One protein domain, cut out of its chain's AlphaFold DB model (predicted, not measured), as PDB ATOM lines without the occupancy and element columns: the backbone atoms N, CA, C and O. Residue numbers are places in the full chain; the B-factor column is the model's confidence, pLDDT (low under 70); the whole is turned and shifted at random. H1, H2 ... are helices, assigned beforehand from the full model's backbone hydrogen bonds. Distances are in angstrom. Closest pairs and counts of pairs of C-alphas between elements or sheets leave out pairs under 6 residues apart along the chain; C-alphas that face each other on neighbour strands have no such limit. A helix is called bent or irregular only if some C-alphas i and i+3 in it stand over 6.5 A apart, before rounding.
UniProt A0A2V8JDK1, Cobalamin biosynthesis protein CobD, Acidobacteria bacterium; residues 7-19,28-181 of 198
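What this domain is: This is residues 7 to 19 and 28 to 181 of the 198 residues of the protein "Cobalamin biosynthesis protein CobD" of Acidobacteria bacterium (UniProt A0A2V8JDK1). Picture a flat L of two helical lobes sharing the long bent helix H7: H7b packs with H2, H3 and H4 in one lobe, H7a with H5 and H6 in the other, and H1 packs across H4. The 167 printed residues hold seven named helices, H1 to H7 along the chain, and no named strand: all helix. The whole is only just loose, close to compact, with a radius of gyration of the C-alphas of 18.8 A and spans of 53 by 49 by 23 A.

How they stand to each other: Start at H1, residues 7 to 19, which touches H4, residues 77 to 87; their closest C-alphas, Gly 12 and Phe 85, are 4.3 A apart. H2, residues 28 to 43, and H3, residues 49 to 75, form a helical hairpin; so do H5, residues 90 to 105, and H6, residues 109 to 120. H7, residues 129 to 176, was assigned as one helix by its hydrogen bonds but is bent, with C-alphas 157 and 160 9.4 A apart; its arms are H7a, 129 to 157, itself irregular with C-alphas 147 and 150 7.0 A apart, and H7b, 160 to 176. H5, H6 and H7a form a bundle, a group of helices running together; H5 and H7a touch, their closest C-alphas, Ser 97 and Val 140, 6.6 A apart. H3, H4 and H7b form another; residues 57 to 69 of H3 touch H7b, closest at the C-alphas of Ile 65 and Pro 161, 6.0 A. Every O i to N i+4 pair is within hydrogen-bond range in H1, H2, H4 and H7b; H3 has 21 of 23, H5 11 of 12, H6 7 of 8, H7a 23 of 25.

Where its parts are: Find C-alpha 7 at (170.994, 162.706, 136.373), where H1 begins. H3 runs 39.0 A and H7a 40.1 A; H7b ends at C-alpha 176, (144.073, 144.703, 121.860).

The domain as a whole: Residues 20 to 27 are cut out, leaving 15.8 A between C-alphas 19 and 28. Of the links printed whole, none is long. Confidence is under 70 at residues 19, 50, 91 to 92 and 175 to 181.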
ATOM      1  N   LEU A   7     170.137 162.499 137.533       81.44
ATOM      2  CA  LEU A   7     170.994 162.706 136.373       81.44
ATOM      3  C   LEU A   7     170.590 161.869 135.148       81.44
ATOM      4  O   LEU A   7     170.617 162.379 134.034       81.44
ATOM      5  N   GLU A   8     170.221 160.602 135.335       81.31
ATOM      6  CA  GLU A   8     169.809 159.697 134.252       81.31
ATOM      7  C   GLU A   8     168.467 160.135 133.668       81.31
ATOM      8  O   GLU A   8     168.299 160.154 132.450       81.31
ATOM      9  N   LEU A   9     167.546 160.567 134.536       81.19
ATOM     10  CA  LEU A   9     166.288 161.180 134.123       81.19
ATOM     11  C   LEU A   9     166.534 162.459 133.317       81.19
ATOM     12  O   LEU A   9     165.988 162.606 132.227       81.19
ATOM     13  N   ALA A  10     167.379 163.362 133.823       83.56
ATOM     14  CA  ALA A  10     167.711 164.597 133.119       83.56
ATOM     15  C   ALA A  10     168.368 164.319 131.755       83.56
ATOM     16  O   ALA A  10     168.016 164.959 130.767       83.56
ATOM     17  N   ALA A  11     169.279 163.345 131.683       82.00
ATOM     18  CA  ALA A  11     169.941 162.956 130.442       82.00
ATOM     19  C   ALA A  11     168.966 162.328 129.433       82.00
ATOM     20  O   ALA A  11     168.971 162.719 128.268       82.00
ATOM     21  N   GLY A  12     168.111 161.399 129.872       77.31
ATOM     22  CA  GLY A  12     167.107 160.760 129.016       77.31
ATOM     23  C   GLY A  12     166.073 161.754 128.486       77.31
ATOM     24  O   GLY A  12     165.799 161.772 127.289       77.31
ATOM     25  N   ALA A  13     165.569 162.644 129.346       78.50
ATOM     26  CA  ALA A  13     164.634 163.695 128.947       78.50
ATOM     27  C   ALA A  13     165.274 164.713 127.989       78.50
ATOM     28  O   ALA A  13     164.650 165.129 127.015       78.50
ATOM     29  N   LEU A  14     166.535 165.096 128.226       82.56
ATOM     30  CA  LEU A  14     167.258 165.989 127.320       82.56
ATOM     31  C   LEU A  14     167.472 165.333 125.951       82.56
ATOM     32  O   LEU A  14     167.318 165.997 124.927       82.56
ATOM     33  N   LEU A  15     167.798 164.040 125.923       77.25
ATOM     34  CA  LEU A  15     167.922 163.285 124.680       77.25
ATOM     35  C   LEU A  15     166.594 163.216 123.919       77.25
ATOM     36  O   LEU A  15     166.613 163.455 122.718       77.25
ATOM     37  N   ASP A  16     165.460 162.982 124.583       77.00
ATOM     38  CA  ASP A  16     164.135 162.963 123.933       77.00
ATOM     39  C   ASP A  16     163.814 164.333 123.311       77.00
ATOM     40  O   ASP A  16     163.489 164.450 122.128       77.00
ATOM     41  N   VAL A  17     164.048 165.419 124.052       73.94
ATOM     42  CA  VAL A  17     163.838 166.779 123.533       73.94
ATOM     43  C   VAL A  17     164.755 167.091 122.340       73.94
ATOM     44  O   VAL A  17     164.321 167.737 121.379       73.94
ATOM     45  N   LEU A  18     166.015 166.642 122.354       75.00
ATOM     46  CA  LEU A  18     167.002 166.963 121.314       75.00
ATOM     47  C   LEU A  18     166.934 166.051 120.083       75.00
ATOM     48  O   LEU A  18     167.051 166.554 118.961       75.00
ATOM     49  N   ALA A  19     166.749 164.749 120.275       69.44
ATOM     50  CA  ALA A  19     166.769 163.740 119.219       69.44
ATOM     51  C   ALA A  19     165.360 163.341 118.748       69.44
ATOM     52  O   ALA A  19     165.195 163.035 117.566       69.44
ATOM     53  N   PRO A  28     162.566 150.072 121.486       71.94
ATOM     54  CA  PRO A  28     162.213 148.983 122.401       71.94
ATOM     55  C   PRO A  28     160.705 148.763 122.509       71.94
ATOM     56  O   PRO A  28     160.244 147.629 122.645       71.94
ATOM     57  N   ILE A  29     159.937 149.847 122.400       73.50
ATOM     58  CA  ILE A  29     158.477 149.834 122.470       73.50
ATOM     59  C   ILE A  29     157.874 149.113 121.265       73.50
ATOM     60  O   ILE A  29     156.970 148.297 121.437       73.50
ATOM     61  N   SER A  30     158.409 149.314 120.057       72.88
ATOM     62  CA  SER A  30     157.980 148.554 118.876       72.88
ATOM     63  C   SER A  30     158.203 147.049 119.068       72.88
ATOM     64  O   SER A  30     157.383 146.233 118.645       72.88
ATOM     65  N   GLY A  31     159.269 146.670 119.784       76.81
ATOM     66  CA  GLY A  31     159.525 145.288 120.195       76.81
ATOM     67  C   GLY A  31     158.429 144.703 121.094       76.81
ATOM     68  O   GLY A  31     158.065 143.538 120.925       76.81
ATOM     69  N   ILE A  32     157.839 145.500 121.992       80.44
ATOM     70  CA  ILE A  32     156.703 145.075 122.835       80.44
ATOM     71  C   ILE A  32     155.505 144.701 121.959       80.44
ATOM     72  O   ILE A  32     154.854 143.684 122.213       80.44
ATOM     73  N   GLY A  33     155.255 145.464 120.892       77.75
ATOM     74  CA  GLY A  33     154.206 145.153 119.924       77.75
ATOM     75  C   GLY A  33     154.430 143.802 119.242       77.75
ATOM     76  O   GLY A  33     153.532 142.960 119.218       77.75
ATOM     77  N   VAL A  34     155.658 143.534 118.789       80.50
ATOM     78  CA  VAL A  34     156.025 142.237 118.191       80.50
ATOM     79  C   VAL A  34     155.800 141.088 119.176       80.50
ATOM     80  O   VAL A  34     155.162 140.094 118.826       80.50
ATOM     81  N   VAL A  35     156.268 141.233 120.419       82.62
ATOM     82  CA  VAL A  35     156.091 140.225 121.477       82.62
ATOM     83  C   VAL A  35     154.606 139.980 121.755       82.62
ATOM     84  O   VAL A  35     154.177 138.827 121.843       82.62
ATOM     85  N   THR A  36     153.809 141.048 121.818       81.31
ATOM     86  CA  THR A  36     152.356 140.982 122.014       81.31
ATOM     87  C   THR A  36     151.690 140.198 120.888       81.31
ATOM     88  O   THR A  36     151.001 139.216 121.155       81.31
ATOM     89  N   SER A  37     151.960 140.542 119.625       80.81
ATOM     90  CA  SER A  37     151.397 139.839 118.465       80.81
ATOM     91  C   SER A  37     151.822 138.370 118.389       80.81
ATOM     92  O   SER A  37     151.030 137.509 117.993       80.81
ATOM     93  N   SER A  38     153.064 138.052 118.766       82.94
ATOM     94  CA  SER A  38     153.557 136.673 118.816       82.94
ATOM     95  C   SER A  38     152.813 135.839 119.857       82.94
ATOM     96  O   SER A  38     152.335 134.747 119.530       82.94
ATOM     97  N   PHE A  39     152.669 136.346 121.087       82.44
ATOM     98  CA  PHE A  39     151.916 135.651 122.132       82.44
ATOM     99  C   PHE A  39     150.435 135.554 121.791       82.44
ATOM    100  O   PHE A  39     149.845 134.489 121.955       82.44
ATOM    101  N   GLU A  40     149.842 136.610 121.245       82.00
ATOM    102  CA  GLU A  40     148.446 136.615 120.830       82.00
ATOM    103  C   GLU A  40     148.170 135.523 119.786       82.00
ATOM    104  O   GLU A  40     147.219 134.753 119.920       82.00
ATOM    105  N   ARG A  41     149.036 135.378 118.775       80.94
ATOM    106  CA  ARG A  41     148.906 134.336 117.743       80.94
ATOM    107  C   ARG A  41     149.014 132.922 118.319       80.94
ATOM    108  O   ARG A  41     148.393 131.999 117.791       80.94
ATOM    109  N   LEU A  42     149.796 132.745 119.383       81.75
ATOM    110  CA  LEU A  42     149.920 131.473 120.092       81.75
ATOM    111  C   LEU A  42     148.673 131.184 120.942       81.75
ATOM    112  O   LEU A  42     148.102 130.100 120.841       81.75
ATOM    113  N   LEU A  43     148.226 132.169 121.721       79.44
ATOM    114  CA  LEU A  43     147.073 132.087 122.623       79.44
ATOM    115  C   LEU A  43     145.746 131.933 121.865       79.44
ATOM    116  O   LEU A  43     144.868 131.209 122.321       79.44
ATOM    117  N   ARG A  44     145.628 132.501 120.657       73.94
ATOM    118  CA  ARG A  44     144.470 132.319 119.756       73.94
ATOM    119  C   ARG A  44     144.208 130.860 119.363       73.94
ATOM    120  O   ARG A  44     143.116 130.552 118.898       73.94
ATOM    121  N   LYS A  45     145.183 129.958 119.522       77.69
ATOM    122  CA  LYS A  45     144.998 128.517 119.267       77.69
ATOM    123  C   LYS A  45     144.298 127.792 120.422       77.69
ATOM    124  O   LYS A  45     143.942 126.627 120.271       77.69
ATOM    125  N   ILE A  46     144.122 128.451 121.566       77.75
ATOM    126  CA  ILE A  46     143.513 127.881 122.767       77.75
ATOM    127  C   ILE A  46     142.011 128.220 122.767       77.75
ATOM    128  O   ILE A  46     141.654 129.382 122.580       77.75
ATOM    129  N   PRO A  47     141.109 127.257 123.028       71.00
ATOM    130  CA  PRO A  47     139.654 127.468 122.963       71.00
ATOM    131  C   PRO A  47     139.078 128.350 124.093       71.00
ATOM    132  O   PRO A  47     137.870 128.563 124.157       71.00
ATOM    133  N   TYR A  48     139.917 128.874 124.993       73.50
ATOM    134  CA  TYR A  48     139.508 129.675 126.147       73.50
ATOM    135  C   TYR A  48     139.823 131.161 125.927       73.50
ATOM    136  O   TYR A  48     140.834 131.672 126.414       73.50
ATOM    137  N   GLU A  49     138.944 131.876 125.219       70.62
ATOM    138  CA  GLU A  49     139.153 133.292 124.858       70.62
ATOM    139  C   GLU A  49     139.336 134.208 126.082       70.62
ATOM    140  O   GLU A  49     140.235 135.047 126.105       70.62
ATOM    141  N   LYS A  50     138.542 134.012 127.145       69.38
ATOM    142  CA  LYS A  50     138.629 134.833 128.369       69.38
ATOM    143  C   LYS A  50     139.941 134.627 129.130       69.38
ATOM    144  O   LYS A  50     140.550 135.593 129.573       69.38
ATOM    145  N   ALA A  51     140.388 133.376 129.262       71.62
ATOM    146  CA  ALA A  51     141.656 133.062 129.922       71.62
ATOM    147  C   ALA A  51     142.846 133.583 129.106       71.62
ATOM    148  O   ALA A  51     143.798 134.115 129.670       71.62
ATOM    149  N   SER A  52     142.749 133.502 127.776       71.69
ATOM    150  CA  SER A  52     143.760 134.020 126.854       71.69
ATOM    151  C   SER A  52     143.909 135.541 126.947       71.69
ATOM    152  O   SER A  52     145.031 136.040 126.919       71.69
ATOM    153  N   GLY A  53     142.799 136.266 127.140       72.81
ATOM    154  CA  GLY A  53     142.800 137.718 127.349       72.81
ATOM    155  C   GLY A  53     143.475 138.164 128.651       72.81
ATOM    156  O   GLY A  53     144.150 139.185 128.656       72.81
ATOM    157  N   CYS A  54     143.361 137.388 129.736       79.69
ATOM    158  CA  CYS A  54     144.070 137.679 130.991       79.69
ATOM    159  C   CYS A  54     145.536 137.225 130.967       79.69
ATOM    160  O   CYS A  54     146.389 137.845 131.596       79.69
ATOM    161  N   LEU A  55     145.839 136.132 130.261       84.31
ATOM    162  CA  LEU A  55     147.177 135.545 130.243       84.31
ATOM    163  C   LEU A  55     148.150 136.336 129.359       84.31
ATOM    164  O   LEU A  55     149.324 136.449 129.704       84.31
ATOM    165  N   LEU A  56     147.662 136.916 128.257       85.25
ATOM    166  CA  LEU A  56     148.460 137.736 127.344       85.25
ATOM    167  C   LEU A  56     149.221 138.876 128.057       85.25
ATOM    168  O   LEU A  56     150.450 138.877 127.977       85.25
ATOM    169  N   PRO A  57     148.562 139.809 128.779       85.81
ATOM    170  CA  PRO A  57     149.257 140.930 129.405       85.81
ATOM    171  C   PRO A  57     150.251 140.476 130.471       85.81
ATOM    172  O   PRO A  57     151.327 141.057 130.583       85.81
ATOM    173  N   VAL A  58     149.941 139.405 131.210       89.38
ATOM    174  CA  VAL A  58     150.852 138.835 132.211       89.38
ATOM    175  C   VAL A  58     152.124 138.306 131.549       89.38
ATOM    176  O   VAL A  58     153.219 138.625 132.002       89.38
ATOM    177  N   LEU A  59     152.006 137.537 130.462       89.62
ATOM    178  CA  LEU A  59     153.168 136.992 129.752       89.62
ATOM    179  C   LEU A  59     154.036 138.092 129.135       89.62
ATOM    180  O   LEU A  59     155.259 138.052 129.275       89.62
ATOM    181  N   VAL A  60     153.417 139.088 128.495       88.56
ATOM    182  CA  VAL A  60     154.145 140.227 127.917       88.56
ATOM    183  C   VAL A  60     154.869 141.007 129.016       88.56
ATOM    184  O   VAL A  60     156.068 141.249 128.891       88.56
ATOM    185  N   LEU A  61     154.193 141.330 130.124       91.69
ATOM    186  CA  LEU A  61     154.803 142.032 131.258       91.69
ATOM    187  C   LEU A  61     155.970 141.253 131.868       91.69
ATOM    188  O   LEU A  61     157.001 141.852 132.162       91.69
ATOM    189  N   LEU A  62     155.851 139.931 132.021       92.94
ATOM    190  CA  LEU A  62     156.942 139.097 132.532       92.94
ATOM    191  C   LEU A  62     158.180 139.169 131.633       92.94
ATOM    192  O   LEU A  62     159.289 139.346 132.139       92.94
ATOM    193  N   VAL A  63     158.002 139.075 130.312       92.12
ATOM    194  CA  VAL A  63     159.111 139.183 129.353       92.12
ATOM    195  C   VAL A  63     159.729 140.578 129.393       92.12
ATOM    196  O   VAL A  63     160.948 140.703 129.495       92.12
ATOM    197  N   VAL A  64     158.907 141.627 129.369       90.75
ATOM    198  CA  VAL A  64     159.378 143.018 129.394       90.75
ATOM    199  C   VAL A  64     160.160 143.310 130.675       90.75
ATOM    200  O   VAL A  64     161.287 143.798 130.605       90.75
ATOM    201  N   ILE A  65     159.625 142.946 131.843       92.56
ATOM    202  CA  ILE A  65     160.302 143.155 133.130       92.56
ATOM    203  C   ILE A  65     161.603 142.346 133.191       92.56
ATOM    204  O   ILE A  65     162.620 142.867 133.655       92.56
ATOM    205  N   ALA A  66     161.621 141.105 132.693       92.19
ATOM    206  CA  ALA A  66     162.841 140.302 132.634       92.19
ATOM    207  C   ALA A  66     163.923 140.961 131.757       92.19
ATOM    208  O   ALA A  66     165.077 141.051 132.173       92.19
ATOM    209  N   VAL A  67     163.559 141.486 130.583       91.19
ATOM    210  CA  VAL A  67     164.497 142.177 129.681       91.19
ATOM    211  C   VAL A  67     165.012 143.477 130.300       91.19
ATOM    212  O   VAL A  67     166.218 143.734 130.286       91.19
ATOM    213  N   VAL A  68     164.136 144.290 130.892       90.94
ATOM    214  CA  VAL A  68     164.528 145.549 131.545       90.94
ATOM    215  C   VAL A  68     165.458 145.274 132.724       90.94
ATOM    216  O   VAL A  68     166.535 145.853 132.821       90.94
ATOM    217  N   THR A  69     165.102 144.340 133.603       90.38
ATOM    218  CA  THR A  69     165.939 144.009 134.768       90.38
ATOM    219  C   THR A  69     167.285 143.408 134.366       90.38
ATOM    220  O   THR A  69     168.304 143.749 134.970       90.38
ATOM    221  N   PHE A  70     167.320 142.573 133.324       91.88
ATOM    222  CA  PHE A  70     168.559 142.040 132.765       91.88
ATOM    223  C   PHE A  70     169.441 143.152 132.181       91.88
ATOM    224  O   PHE A  70     170.608 143.266 132.550       91.88
ATOM    225  N   THR A  71     168.893 144.016 131.325       89.94
ATOM    226  CA  THR A  71     169.657 145.113 130.703       89.94
ATOM    227  C   THR A  71     170.191 146.105 131.737       89.94
ATOM    228  O   THR A  71     171.365 146.467 131.675       89.94
ATOM    229  N   LEU A  72     169.394 146.458 132.750       88.50
ATOM    230  CA  LEU A  72     169.843 147.302 133.861       88.50
ATOM    231  C   LEU A  72     170.949 146.638 134.689       88.50
ATOM    232  O   LEU A  72     171.863 147.320 135.147       88.50
ATOM    233  N   ARG A  73     170.910 145.312 134.871       89.94
ATOM    234  CA  ARG A  73     171.958 144.589 135.606       89.94
ATOM    235  C   ARG A  73     173.306 144.613 134.883       89.94
ATOM    236  O   ARG A  73     174.329 144.674 135.556       89.94
ATOM    237  N   TRP A  74     173.302 144.534 133.554       89.25
ATOM    238  CA  TRP A  74     174.525 144.434 132.751       89.25
ATOM    239  C   TRP A  74     175.094 145.787 132.322       89.25
ATOM    240  O   TRP A  74     176.308 145.965 132.348       89.25
ATOM    241  N   ALA A  75     174.239 146.733 131.934       87.50
ATOM    242  CA  ALA A  75     174.652 148.021 131.373       87.50
ATOM    243  C   ALA A  75     174.406 149.218 132.312       87.50
ATOM    244  O   ALA A  75     174.814 150.336 131.991       87.50
ATOM    245  N   GLY A  76     173.769 149.003 133.470       86.69
ATOM    246  CA  GLY A  76     173.607 150.011 134.521       86.69
ATOM    247  C   GLY A  76     172.993 151.317 134.011       86.69
ATOM    248  O   GLY A  76     171.946 151.311 133.362       86.69
ATOM    249  N   ALA A  77     173.683 152.428 134.277       83.88
ATOM    250  CA  ALA A  77     173.242 153.783 133.947       83.88
ATOM    251  C   ALA A  77     172.992 154.013 132.444       83.88
ATOM    252  O   ALA A  77     172.076 154.741 132.071       83.88
ATOM    253  N   ALA A  78     173.760 153.370 131.557       85.75
ATOM    254  CA  ALA A  78     173.560 153.523 130.114       85.75
ATOM    255  C   ALA A  78     172.219 152.919 129.662       85.75
ATOM    256  O   ALA A  78     171.487 153.537 128.891       85.75
ATOM    257  N   ALA A  79     171.865 151.741 130.190       85.88
ATOM    258  CA  ALA A  79     170.549 151.152 129.953       85.88
ATOM    259  C   ALA A  79     169.437 151.986 130.595       85.88
ATOM    260  O   ALA A  79     168.364 152.103 130.012       85.88
ATOM    261  N   ALA A  80     169.691 152.586 131.760       85.81
ATOM    262  CA  ALA A  80     168.722 153.449 132.419       85.81
ATOM    263  C   ALA A  80     168.345 154.664 131.557       85.81
ATOM    264  O   ALA A  80     167.167 154.877 131.276       85.81
ATOM    265  N   VAL A  81     169.348 155.401 131.067       85.56
ATOM    266  CA  VAL A  81     169.149 156.545 130.165       85.56
ATOM    267  C   VAL A  81     168.430 156.118 128.888       85.56
ATOM    268  O   VAL A  81     167.497 156.796 128.470       85.56
ATOM    269  N   TYR A  82     168.821 154.985 128.299       86.56
ATOM    270  CA  TYR A  82     168.190 154.466 127.086       86.56
ATOM    271  C   TYR A  82     166.708 154.132 127.287       86.56
ATOM    272  O   TYR A  82     165.879 154.544 126.486       86.56
ATOM    273  N   TRP A  83     166.349 153.442 128.374       87.38
ATOM    274  CA  TRP A  83     164.948 153.126 128.666       87.38
ATOM    275  C   TRP A  83     164.110 154.371 128.948       87.38
ATOM    276  O   TRP A  83     162.971 154.434 128.494       87.38
ATOM    277  N   ILE A  84     164.659 155.352 129.670       86.19
ATOM    278  CA  ILE A  84     163.963 156.616 129.940       86.19
ATOM    279  C   ILE A  84     163.743 157.383 128.636       86.19
ATOM    280  O   ILE A  84     162.618 157.793 128.367       86.19
ATOM    281  N   PHE A  85     164.795 157.521 127.824       84.38
ATOM    282  CA  PHE A  85     164.731 158.135 126.499       84.38
ATOM    283  C   PHE A  85     163.660 157.464 125.639       84.38
ATOM    284  O   PHE A  85     162.753 158.136 125.182       84.38
ATOM    285  N   SER A  86     163.697 156.136 125.519       81.50
ATOM    286  CA  SER A  86     162.739 155.400 124.696       81.50
ATOM    287  C   SER A  86     161.311 155.389 125.235       81.50
ATOM    288  O   SER A  86     160.389 155.056 124.504       81.50
ATOM    289  N   CYS A  87     161.079 155.670 126.519       84.00
ATOM    290  CA  CYS A  87     159.721 155.669 127.070       84.00
ATOM    291  C   CYS A  87     159.042 157.044 127.009       84.00
ATOM    292  O   CYS A  87     157.804 157.097 127.031       84.00
ATOM    293  N   LEU A  88     159.826 158.122 126.932       82.06
ATOM    294  CA  LEU A  88     159.341 159.487 126.742       82.06
ATOM    295  C   LEU A  88     159.196 159.777 125.246       82.06
ATOM    296  O   LEU A  88     160.095 159.486 124.476       82.06
ATOM    297  N   ALA A  89     158.062 160.354 124.849       76.69
ATOM    298  CA  ALA A  89     157.797 160.730 123.456       76.69
ATOM    299  C   ALA A  89     157.377 162.206 123.357       76.69
ATOM    300  O   ALA A  89     156.385 162.565 122.714       76.69
ATOM    301  N   THR A  90     158.103 163.082 124.056       72.38
ATOM    302  CA  THR A  90     157.729 164.495 124.223       72.38
ATOM    303  C   THR A  90     157.787 165.239 122.895       72.38
ATOM    304  O   THR A  90     156.901 166.031 122.567       72.38
ATOM    305  N   ARG A  91     158.824 164.971 122.094       69.69
ATOM    306  CA  ARG A  91     159.035 165.668 120.821       69.69
ATOM    307  C   ARG A  91     158.065 165.214 119.731       69.69
ATOM    308  O   ARG A  91     157.658 166.040 118.913       69.69
ATOM    309  N   GLY A  92     157.693 163.932 119.714       69.81
ATOM    310  CA  GLY A  92     156.677 163.408 118.795       69.81
ATOM    311  C   GLY A  92     155.317 164.067 119.032       69.81
ATOM    312  O   GLY A  92     154.693 164.573 118.094       69.81
ATOM    313  N   LEU A  93     154.920 164.177 120.304       71.75
ATOM    314  CA  LEU A  93     153.664 164.815 120.697       71.75
ATOM    315  C   LEU A  93     153.610 166.294 120.300       71.75
ATOM    316  O   LEU A  93     152.601 166.757 119.763       71.75
ATOM    317  N   ASP A  94     154.695 167.033 120.529       74.75
ATOM    318  CA  ASP A  94     154.797 168.444 120.153       74.75
ATOM    319  C   ASP A  94     154.638 168.649 118.635       74.75
ATOM    320  O   ASP A  94     153.900 169.533 118.195       74.75
ATOM    321  N   GLN A  95     155.269 167.798 117.819       75.62
ATOM    322  CA  GLN A  95     155.188 167.901 116.361       75.62
ATOM    323  C   GLN A  95     153.777 167.648 115.823       75.62
ATOM    324  O   GLN A  95     153.304 168.428 114.992       75.62
ATOM    325  N   GLU A  96     153.090 166.600 116.283       73.12
ATOM    326  CA  GLU A  96     151.725 166.316 115.818       73.12
ATOM    327  C   GLU A  96     150.733 167.385 116.283       73.12
ATOM    328  O   GLU A  96     149.925 167.872 115.489       73.12
ATOM    329  N   SER A  97     150.850 167.837 117.535       76.19
ATOM    330  CA  SER A  97     149.990 168.893 118.085       76.19
ATOM    331  C   SER A  97     150.130 170.194 117.287       76.19
ATOM    332  O   SER A  97     149.136 170.822 116.907       76.19
ATOM    333  N   LYS A  98     151.370 170.574 116.949       82.06
ATOM    334  CA  LYS A  98     151.666 171.783 116.169       82.06
ATOM    335  C   LYS A  98     151.065 171.759 114.771       82.06
ATOM    336  O   LYS A  98     150.659 172.814 114.293       82.06
ATOM    337  N   ARG A  99     150.966 170.600 114.110       82.19
ATOM    338  CA  ARG A  99     150.374 170.512 112.761       82.19
ATOM    339  C   ARG A  99     148.915 170.953 112.752       82.19
ATOM    340  O   ARG A  99     148.508 171.679 111.845       82.19
ATOM    341  N   VAL A 100     148.144 170.541 113.758       80.00
ATOM    342  CA  VAL A 100     146.723 170.898 113.849       80.00
ATOM    343  C   VAL A 100     146.542 172.345 114.297       80.00
ATOM    344  O   VAL A 100     145.771 173.084 113.686       80.00
ATOM    345  N   ILE A 101     147.310 172.780 115.302       82.56
ATOM    346  CA  ILE A 101     147.285 174.166 115.792       82.56
ATOM    347  C   ILE A 101     147.668 175.144 114.675       82.56
ATOM    348  O   ILE A 101     147.009 176.163 114.496       82.56
ATOM    349  N   HIS A 102     148.685 174.818 113.875       87.25
ATOM    350  CA  HIS A 102     149.111 175.653 112.757       87.25
ATOM    351  C   HIS A 102     148.020 175.784 111.686       87.25
ATOM    352  O   HIS A 102     147.842 176.869 111.137       87.25
ATOM    353  N   ALA A 103     147.275 174.712 111.387       85.38
ATOM    354  CA  ALA A 103     146.152 174.775 110.448       85.38
ATOM    355  C   ALA A 103     145.037 175.711 110.954       85.38
ATOM    356  O   ALA A 103     144.558 176.551 110.194       85.38
ATOM    357  N   LEU A 104     144.701 175.633 112.247       84.25
ATOM    358  CA  LEU A 104     143.729 176.531 112.883       84.25
ATOM    359  C   LEU A 104     144.193 177.995 112.868       84.25
ATOM    360  O   LEU A 104     143.435 178.875 112.475       84.25
ATOM    361  N   GLN A 105     145.456 178.261 113.214       86.81
ATOM    362  CA  GLN A 105     146.017 179.620 113.237       86.81
ATOM    363  C   GLN A 105     146.015 180.314 111.867       86.81
ATOM    364  O   GLN A 105     145.955 181.540 111.809       86.81
ATOM    365  N   HIS A 106     146.074 179.551 110.772       89.75
ATOM    366  CA  HIS A 106     146.032 180.079 109.404       89.75
ATOM    367  C   HIS A 106     144.609 180.157 108.825       89.75
ATOM    368  O   HIS A 106     144.452 180.488 107.651       89.75
ATOM    369  N   GLY A 107     143.572 179.858 109.619       85.75
ATOM    370  CA  GLY A 107     142.173 179.884 109.179       85.75
ATOM    371  C   GLY A 107     141.781 178.734 108.244       85.75
ATOM    372  O   GLY A 107     140.725 178.787 107.618       85.75
ATOM    373  N   ASP A 108     142.606 177.686 108.139       89.88
ATOM    374  CA  ASP A 108     142.363 176.530 107.270       89.88
ATOM    375  C   ASP A 108     141.561 175.454 108.022       89.88
ATOM    376  O   ASP A 108     142.080 174.425 108.478       89.88
ATOM    377  N   LEU A 109     140.265 175.731 108.203       88.38
ATOM    378  CA  LEU A 109     139.364 174.878 108.977       88.38
ATOM    379  C   LEU A 109     139.182 173.491 108.344       88.38
ATOM    380  O   LEU A 109     139.095 172.496 109.063       88.38
ATOM    381  N   ASP A 110     139.163 173.390 107.016       87.88
ATOM    382  CA  ASP A 110     138.983 172.107 106.325       87.88
ATOM    383  C   ASP A 110     140.205 171.197 106.487       87.88
ATOM    384  O   ASP A 110     140.071 169.988 106.733       87.88
ATOM    385  N   ARG A 111     141.413 171.773 106.461       86.75
ATOM    386  CA  ARG A 111     142.626 171.038 106.821       86.75
ATOM    387  C   ARG A 111     142.629 170.641 108.291       86.75
ATOM    388  O   ARG A 111     142.968 169.496 108.591       86.75
ATOM    389  N   ALA A 112     142.221 171.529 109.198       85.81
ATOM    390  CA  ALA A 112     142.144 171.216 110.624       85.81
ATOM    391  C   ALA A 112     141.154 170.070 110.909       85.81
ATOM    392  O   ALA A 112     141.492 169.139 111.638       85.81
ATOM    393  N   ARG A 113     139.980 170.058 110.259       87.25
ATOM    394  CA  ARG A 113     139.003 168.953 110.325       87.25
ATOM    395  C   ARG A 113     139.595 167.638 109.840       87.25
ATOM    396  O   ARG A 113     139.422 166.615 110.499       87.25
ATOM    397  N   THR A 114     140.309 167.667 108.716       85.62
ATOM    398  CA  THR A 114     140.954 166.473 108.153       85.62
ATOM    399  C   THR A 114     142.004 165.909 109.108       85.62
ATOM    400  O   THR A 114     142.041 164.704 109.342       85.62
ATOM    401  N   LEU A 115     142.841 166.777 109.685       83.38
ATOM    402  CA  LEU A 115     143.876 166.383 110.640       83.38
ATOM    403  C   LEU A 115     143.277 165.833 111.938       83.38
ATOM    404  O   LEU A 115     143.671 164.756 112.371       83.38
ATOM    405  N   VAL A 116     142.285 166.515 112.521       84.00
ATOM    406  CA  VAL A 116     141.592 166.029 113.725       84.00
ATOM    407  C   VAL A 116     140.876 164.714 113.458       84.00
ATOM    408  O   VAL A 116     140.929 163.828 114.302       84.00
ATOM    409  N   GLY A 117     140.268 164.531 112.283       81.50
ATOM    410  CA  GLY A 117     139.574 163.288 111.926       81.50
ATOM    411  C   GLY A 117     140.469 162.051 111.961       81.50
ATOM    412  O   GLY A 117     140.013 160.989 112.377       81.50
ATOM    413  N   ARG A 118     141.758 162.198 111.624       79.19
ATOM    414  CA  ARG A 118     142.753 161.116 111.756       79.19
ATOM    415  C   ARG A 118     143.014 160.736 113.212       79.19
ATOM    416  O   ARG A 118     143.299 159.584 113.505       79.19
ATOM    417  N   ILE A 119     142.889 161.704 114.114       76.19
ATOM    418  CA  ILE A 119     143.192 161.554 115.534       76.19
ATOM    419  C   ILE A 119     141.985 160.982 116.294       76.19
ATOM    420  O   ILE A 119     142.132 160.034 117.058       76.19
ATOM    421  N   VAL A 120     140.783 161.527 116.065       78.00
ATOM    422  CA  VAL A 120     139.566 161.135 116.806       78.00
ATOM    423  C   VAL A 120     138.815 159.946 116.199       78.00
ATOM    424  O   VAL A 120     137.865 159.457 116.806       78.00
ATOM    425  N   GLY A 121     139.180 159.498 114.991       71.31
ATOM    426  CA  GLY A 121     138.601 158.305 114.359       71.31
ATOM    427  C   GLY A 121     137.099 158.389 114.040       71.31
ATOM    428  O   GLY A 121     136.446 157.358 113.898       71.31
ATOM    429  N   ARG A 122     136.528 159.599 113.940       75.50
ATOM    430  CA  ARG A 122     135.111 159.856 113.603       75.50
ATOM    431  C   ARG A 122     134.983 160.906 112.503       75.50
ATOM    432  O   ARG A 122     135.933 161.636 112.240       75.50
ATOM    433  N   ASP A 123     133.808 161.000 111.878       77.75
ATOM    434  CA  ASP A 123     133.547 162.033 110.869       77.75
ATOM    435  C   ASP A 123     133.588 163.435 111.502       77.75
ATOM    436  O   ASP A 123     132.851 163.737 112.443       77.75
ATOM    437  N   THR A 124     134.473 164.283 110.982       85.25
ATOM    438  CA  THR A 124     134.742 165.646 111.460       85.25
ATOM    439  C   THR A 124     134.286 166.726 110.481       85.25
ATOM    440  O   THR A 124     134.477 167.913 110.752       85.25
ATOM    441  N   LYS A 125     133.650 166.360 109.355       81.25
ATOM    442  CA  LYS A 125     133.283 167.301 108.275       81.25
ATOM    443  C   LYS A 125     132.412 168.471 108.734       81.25
ATOM    444  O   LYS A 125     132.551 169.572 108.214       81.25
ATOM    445  N   ASN A 126     131.555 168.247 109.730       85.94
ATOM    446  CA  ASN A 126     130.619 169.252 110.244       85.94
ATOM    447  C   ASN A 126     131.084 169.928 111.545       85.94
ATOM    448  O   ASN A 126     130.311 170.671 112.143       85.94
ATOM    449  N   MET A 127     132.317 169.683 112.008       86.81
ATOM    450  CA  MET A 127     132.815 170.291 113.247       86.81
ATOM    451  C   MET A 127     133.032 171.794 113.071       86.81
ATOM    452  O   MET A 127     133.609 172.239 112.073       86.81
ATOM    453  N   THR A 128     132.584 172.583 114.044       89.75
ATOM    454  CA  THR A 128     132.924 174.007 114.120       89.75
ATOM    455  C   THR A 128     134.390 174.182 114.518       89.75
ATOM    456  O   THR A 128     135.027 173.252 115.011       89.75
ATOM    457  N   GLU A 129     134.943 175.382 114.350       87.44
ATOM    458  CA  GLU A 129     136.295 175.696 114.833       87.44
ATOM    459  C   GLU A 129     136.457 175.413 116.340       87.44
ATOM    460  O   GLU A 129     137.486 174.887 116.770       87.44
ATOM    461  N   GLN A 130     135.414 175.676 117.136       89.06
ATOM    462  CA  GLN A 130     135.397 175.378 118.570       89.06
ATOM    463  C   GLN A 130     135.436 173.871 118.844       89.06
ATOM    464  O   GLN A 130     136.186 173.430 119.715       89.06
ATOM    465  N   ASP A 131     134.681 173.073 118.084       88.75
ATOM    466  CA  ASP A 131     134.678 171.613 118.225       88.75
ATOM    467  C   ASP A 131     136.036 171.012 117.851       88.75
ATOM    468  O   ASP A 131     136.544 170.142 118.560       88.75
ATOM    469  N   VAL A 132     136.639 171.495 116.758       87.06
ATOM    470  CA  VAL A 132     137.980 171.086 116.315       87.06
ATOM    471  C   VAL A 132     139.007 171.439 117.389       87.06
ATOM    472  O   VAL A 132     139.786 170.581 117.795       87.06
ATOM    473  N   THR A 133     138.968 172.664 117.911       86.69
ATOM    474  CA  THR A 133     139.880 173.124 118.968       86.69
ATOM    475  C   THR A 133     139.751 172.269 120.227       86.69
ATOM    476  O   THR A 133     140.752 171.799 120.763       86.69
ATOM    477  N   ARG A 134     138.520 172.007 120.678       89.31
ATOM    478  CA  ARG A 134     138.259 171.155 121.842       89.31
ATOM    479  C   ARG A 134     138.797 169.740 121.642       89.31
ATOM    480  O   ARG A 134     139.456 169.227 122.538       89.31
ATOM    481  N   ALA A 135     138.537 169.141 120.482       86.69
ATOM    482  CA  ALA A 135     139.010 167.799 120.163       86.69
ATOM    483  C   ALA A 135     140.543 167.718 120.176       86.69
ATOM    484  O   ALA A 135     141.096 166.773 120.727       86.69
ATOM    485  N   VAL A 136     141.231 168.733 119.641       85.25
ATOM    486  CA  VAL A 136     142.696 168.817 119.721       85.25
ATOM    487  C   VAL A 136     143.156 168.869 121.171       85.25
ATOM    488  O   VAL A 136     144.021 168.089 121.546       85.25
ATOM    489  N   PHE A 137     142.587 169.750 121.997       86.25
ATOM    490  CA  PHE A 137     142.986 169.850 123.402       86.25
ATOM    491  C   PHE A 137     142.767 168.548 124.170       86.25
ATOM    492  O   PHE A 137     143.638 168.156 124.941       86.25
ATOM    493  N   GLU A 138     141.636 167.883 123.950       86.75
ATOM    494  CA  GLU A 138     141.317 166.604 124.580       86.75
ATOM    495  C   GLU A 138     142.352 165.539 124.206       86.75
ATOM    496  O   GLU A 138     142.966 164.953 125.094       86.75
ATOM    497  N   THR A 139     142.650 165.375 122.914       84.75
ATOM    498  CA  THR A 139     143.636 164.377 122.489       84.75
ATOM    499  C   THR A 139     145.065 164.742 122.887       84.75
ATOM    500  O   THR A 139     145.850 163.869 123.245       84.75
ATOM    501  N   VAL A 140     145.443 166.020 122.851       84.81
ATOM    502  CA  VAL A 140     146.777 166.441 123.300       84.81
ATOM    503  C   VAL A 140     146.937 166.199 124.797       84.81
ATOM    504  O   VAL A 140     147.986 165.719 125.215       84.81
ATOM    505  N   ALA A 141     145.910 166.482 125.600       86.12
ATOM    506  CA  ALA A 141     145.938 166.227 127.035       86.12
ATOM    507  C   ALA A 141     146.018 164.725 127.350       86.12
ATOM    508  O   ALA A 141     146.830 164.326 128.186       86.12
ATOM    509  N   GLU A 142     145.229 163.899 126.660       83.06
ATOM    510  CA  GLU A 142     145.257 162.436 126.780       83.06
ATOM    511  C   GLU A 142     146.636 161.878 126.401       83.06
ATOM    512  O   GLU A 142     147.298 161.229 127.211       83.06
ATOM    513  N   ASN A 143     147.150 162.248 125.225       84.75
ATOM    514  CA  ASN A 143     148.472 161.815 124.782       84.75
ATOM    515  C   ASN A 143     149.593 162.332 125.696       84.75
ATOM    516  O   ASN A 143     150.565 161.620 125.921       84.75
ATOM    517  N   MET A 144     149.489 163.546 126.245       85.81
ATOM    518  CA  MET A 144     150.465 164.072 127.206       85.81
ATOM    519  C   MET A 144     150.464 163.253 128.498       85.81
ATOM    520  O   MET A 144     151.532 162.945 129.040       85.81
ATOM    521  N   SER A 145     149.274 162.893 128.983       88.25
ATOM    522  CA  SER A 145     149.120 162.022 130.144       88.25
ATOM    523  C   SER A 145     149.837 160.693 129.913       88.25
ATOM    524  O   SER A 145     150.687 160.302 130.714       88.25
ATOM    525  N   ASP A 146     149.582 160.052 128.776       85.19
ATOM    526  CA  ASP A 146     150.047 158.693 128.507       85.19
ATOM    527  C   ASP A 146     151.497 158.606 128.001       85.19
ATOM    528  O   ASP A 146     152.186 157.602 128.209       85.19
ATOM    529  N   ALA A 147     151.993 159.649 127.335       82.50
ATOM    530  CA  ALA A 147     153.348 159.683 126.788       82.50
ATOM    531  C   ALA A 147     154.388 160.258 127.757       82.50
ATOM    532  O   ALA A 147     155.570 159.954 127.601       82.50
ATOM    533  N   ILE A 148     153.975 161.077 128.735       86.38
ATOM    534  CA  ILE A 148     154.898 161.816 129.610       86.38
ATOM    535  C   ILE A 148     154.535 161.631 131.082       86.38
ATOM    536  O   ILE A 148     155.336 161.105 131.853       86.38
ATOM    537  N   VAL A 149     153.331 162.048 131.489       89.62
ATOM    538  CA  VAL A 149     152.984 162.156 132.917       89.62
ATOM    539  C   VAL A 149     152.959 160.788 133.590       89.62
ATOM    540  O   VAL A 149     153.613 160.593 134.614       89.62
ATOM    541  N   ALA A 150     152.242 159.827 133.016       90.00
ATOM    542  CA  ALA A 150     152.122 158.495 133.581       90.00
ATOM    543  C   ALA A 150     153.455 157.720 133.560       90.00
ATOM    544  O   ALA A 150     153.822 157.189 134.612       90.00
ATOM    545  N   PRO A 151     154.256 157.709 132.471       89.12
ATOM    546  CA  PRO A 151     155.601 157.131 132.504       89.12
ATOM    547  C   PRO A 151     156.488 157.719 133.610       89.12
ATOM    548  O   PRO A 151     157.115 156.959 134.348       89.12
ATOM    549  N   LEU A 152     156.505 159.047 133.783       89.19
ATOM    550  CA  LEU A 152     157.276 159.703 134.847       89.19
ATOM    551  C   LEU A 152     156.750 159.365 136.247       89.19
ATOM    552  O   LEU A 152     157.537 159.163 137.171       89.19
ATOM    553  N   PHE A 153     155.432 159.261 136.409       92.19
ATOM    554  CA  PHE A 153     154.821 158.842 137.667       92.19
ATOM    555  C   PHE A 153     155.240 157.414 138.044       92.19
ATOM    556  O   PHE A 153     155.711 157.175 139.156       92.19
ATOM    557  N   PHE A 154     155.139 156.463 137.112       91.50
ATOM    558  CA  PHE A 154     155.552 155.081 137.362       91.50
ATOM    559  C   PHE A 154     157.068 154.936 137.515       91.50
ATOM    560  O   PHE A 154     157.508 154.095 138.301       91.50
ATOM    561  N   LEU A 155     157.862 155.781 136.850       90.62
ATOM    562  CA  LEU A 155     159.296 155.901 137.108       90.62
ATOM    563  C   LEU A 155     159.566 156.326 138.558       90.62
ATOM    564  O   LEU A 155     160.403 155.721 139.221       90.62
ATOM    565  N   ALA A 156     158.847 157.327 139.069       88.94
ATOM    566  CA  ALA A 156     159.035 157.823 140.431       88.94
ATOM    567  C   ALA A 156     158.621 156.804 141.507       88.94
ATOM    568  O   ALA A 156     159.275 156.709 142.543       88.94
ATOM    569  N   VAL A 157     157.548 156.038 141.277       91.50
ATOM    570  CA  VAL A 157     157.011 155.091 142.273       91.50
ATOM    571  C   VAL A 157     157.701 153.725 142.221       91.50
ATOM    572  O   VAL A 157     157.939 153.115 143.260       91.50
ATOM    573  N   LEU A 158     157.997 153.218 141.021       89.81
ATOM    574  CA  LEU A 158     158.438 151.834 140.791       89.81
ATOM    575  C   LEU A 158     159.783 151.738 140.046       89.81
ATOM    576  O   LEU A 158     160.243 150.635 139.736       89.81
ATOM    577  N   GLY A 159     160.423 152.870 139.749       89.94
ATOM    578  CA  GLY A 159     161.654 152.924 138.969       89.94
ATOM    579  C   GLY A 159     161.439 152.604 137.489       89.94
ATOM    580  O   GLY A 159     160.322 152.529 136.974       89.94
ATOM    581  N   ILE A 160     162.549 152.375 136.789       90.75
ATOM    582  CA  ILE A 160     162.564 152.092 135.345       90.75
ATOM    583  C   ILE A 160     161.696 150.879 134.974       90.75
ATOM    584  O   ILE A 160     160.938 150.985 134.010       90.75
ATOM    585  N   PRO A 161     161.696 149.757 135.730       91.69
ATOM    586  CA  PRO A 161     160.786 148.650 135.443       91.69
ATOM    587  C   PRO A 161     159.311 149.066 135.452       91.69
ATOM    588  O   PRO A 161     158.545 148.583 134.625       91.69
ATOM    589  N   GLY A 162     158.919 149.983 136.342       91.75
ATOM    590  CA  GLY A 162     157.561 150.518 136.398       91.75
ATOM    591  C   GLY A 162     157.198 151.374 135.193       91.75
ATOM    592  O   GLY A 162     156.141 151.173 134.599       91.75
ATOM    593  N   MET A 163     158.087 152.290 134.804       92.31
ATOM    594  CA  MET A 163     157.924 153.126 133.609       92.31
ATOM    595  C   MET A 163     157.696 152.274 132.353       92.31
ATOM    596  O   MET A 163     156.734 152.487 131.613       92.31
ATOM    597  N   VAL A 164     158.550 151.264 132.146       91.12
ATOM    598  CA  VAL A 164     158.459 150.379 130.978       91.12
ATOM    599  C   VAL A 164     157.222 149.479 131.065       91.12
ATOM    600  O   VAL A 164     156.563 149.256 130.053       91.12
ATOM    601  N   ALA A 165     156.856 148.995 132.258       92.00
ATOM    602  CA  ALA A 165     155.638 148.207 132.450       92.00
ATOM    603  C   ALA A 165     154.374 148.999 132.086       92.00
ATOM    604  O   ALA A 165     153.515 148.477 131.376       92.00
ATOM    605  N   TYR A 166     154.275 150.264 132.508       92.12
ATOM    606  CA  TYR A 166     153.165 151.130 132.112       92.12
ATOM    607  C   TYR A 166     153.116 151.319 130.591       92.12
ATOM    608  O   TYR A 166     152.068 151.116 129.977       92.12
ATOM    609  N   LYS A 167     154.257 151.620 129.958       89.94
ATOM    610  CA  LYS A 167     154.322 151.792 128.501       89.94
ATOM    611  C   LYS A 167     153.955 150.503 127.758       89.94
ATOM    612  O   LYS A 167     153.274 150.561 126.736       89.94
ATOM    613  N   ALA A 168     154.327 149.339 128.297       89.38
ATOM    614  CA  ALA A 168     153.927 148.042 127.761       89.38
ATOM    615  C   ALA A 168     152.410 147.838 127.834       89.38
ATOM    616  O   ALA A 168     151.806 147.420 126.851       89.38
ATOM    617  N   ILE A 169     151.789 148.170 128.970       89.50
ATOM    618  CA  ILE A 169     150.333 148.092 129.151       89.50
ATOM    619  C   ILE A 169     149.619 149.026 128.176       89.50
ATOM    620  O   ILE A 169     148.722 148.573 127.475       89.50
ATOM    621  N   ASN A 170     150.054 150.283 128.072       87.19
ATOM    622  CA  ASN A 170     149.458 151.249 127.152       87.19
ATOM    623  C   ASN A 170     149.596 150.810 125.677       87.19
ATOM    624  O   ASN A 170     148.665 150.914 124.878       87.19
ATOM    625  N   THR A 171     150.746 150.224 125.322       84.50
ATOM    626  CA  THR A 171     150.971 149.649 123.986       84.50
ATOM    627  C   THR A 171     150.024 148.477 123.724       84.50
ATOM    628  O   THR A 171     149.402 148.409 122.666       84.50
ATOM    629  N   MET A 172     149.870 147.567 124.689       83.44
ATOM    630  CA  MET A 172     148.938 146.445 124.571       83.44
ATOM    631  C   MET A 172     147.484 146.905 124.478       83.44
ATOM    632  O   MET A 172     146.740 146.341 123.682       83.44
ATOM    633  N   ASP A 173     147.076 147.918 125.244       81.94
ATOM    634  CA  ASP A 173     145.714 148.462 125.198       81.94
ATOM    635  C   ASP A 173     145.401 149.055 123.817       81.94
ATOM    636  O   ASP A 173     144.397 148.708 123.192       81.94
ATOM    637  N   SER A 174     146.354 149.806 123.260       71.75
ATOM    638  CA  SER A 174     146.268 150.344 121.899       71.75
ATOM    639  C   SER A 174     146.163 149.258 120.814       71.75
ATOM    640  O   SER A 174     145.564 149.500 119.766       71.75
ATOM    641  N   MET A 175     146.717 148.062 121.050       69.06
ATOM    642  CA  MET A 175     146.690 146.937 120.103       69.06
ATOM    643  C   MET A 175     145.477 146.011 120.275       69.06
ATOM    644  O   MET A 175     144.931 145.517 119.290       69.06
ATOM    645  N   VAL A 176     145.069 145.735 121.514       64.12
ATOM    646  CA  VAL A 176     144.073 144.703 121.860       64.12
ATOM    647  C   VAL A 176     142.674 145.301 122.070       64.12
ATOM    648  O   VAL A 176     141.677 144.584 121.956       64.12
ATOM    649  N   GLY A 177     142.573 146.607 122.332       50.50
ATOM    650  CA  GLY A 177     141.350 147.281 122.777       50.50
ATOM    651  C   GLY A 177     140.189 147.355 121.775       50.50
ATOM    652  O   GLY A 177     139.049 147.567 122.191       50.50
ATOM    653  N   TYR A 178     140.401 147.131 120.471       41.53
ATOM    654  CA  TYR A 178     139.323 147.265 119.482       41.53
ATOM    655  C   TYR A 178     138.587 145.944 119.195       41.53
ATOM    656  O   TYR A 178     139.064 145.028 118.516       41.53
ATOM    657  N   LYS A 179     137.343 145.868 119.685       38.88
ATOM    658  CA  LYS A 179     136.332 144.914 119.210       38.88
ATOM    659  C   LYS A 179     135.715 145.456 117.922       38.88
ATOM    660  O   LYS A 179     135.063 146.492 117.948       38.88
ATOM    661  N   ASN A 180     135.836 144.721 116.818       38.62
ATOM    662  CA  ASN A 180     134.957 144.954 115.668       38.62
ATOM    663  C   ASN A 180     133.506 144.593 116.037       38.62
ATOM    664  O   ASN A 180     133.283 143.748 116.909       38.62
ATOM    665  N   GLU A 181     132.537 145.131 115.288       33.97
ATOM    666  CA  GLU A 181     131.079 144.860 115.352       33.97
ATOM    667  C   GLU A 181     130.691 143.360 115.355       33.97
ATOM    668  O   GLU A 181     129.540 142.992 115.561       33.97
TER     669      GLU A 181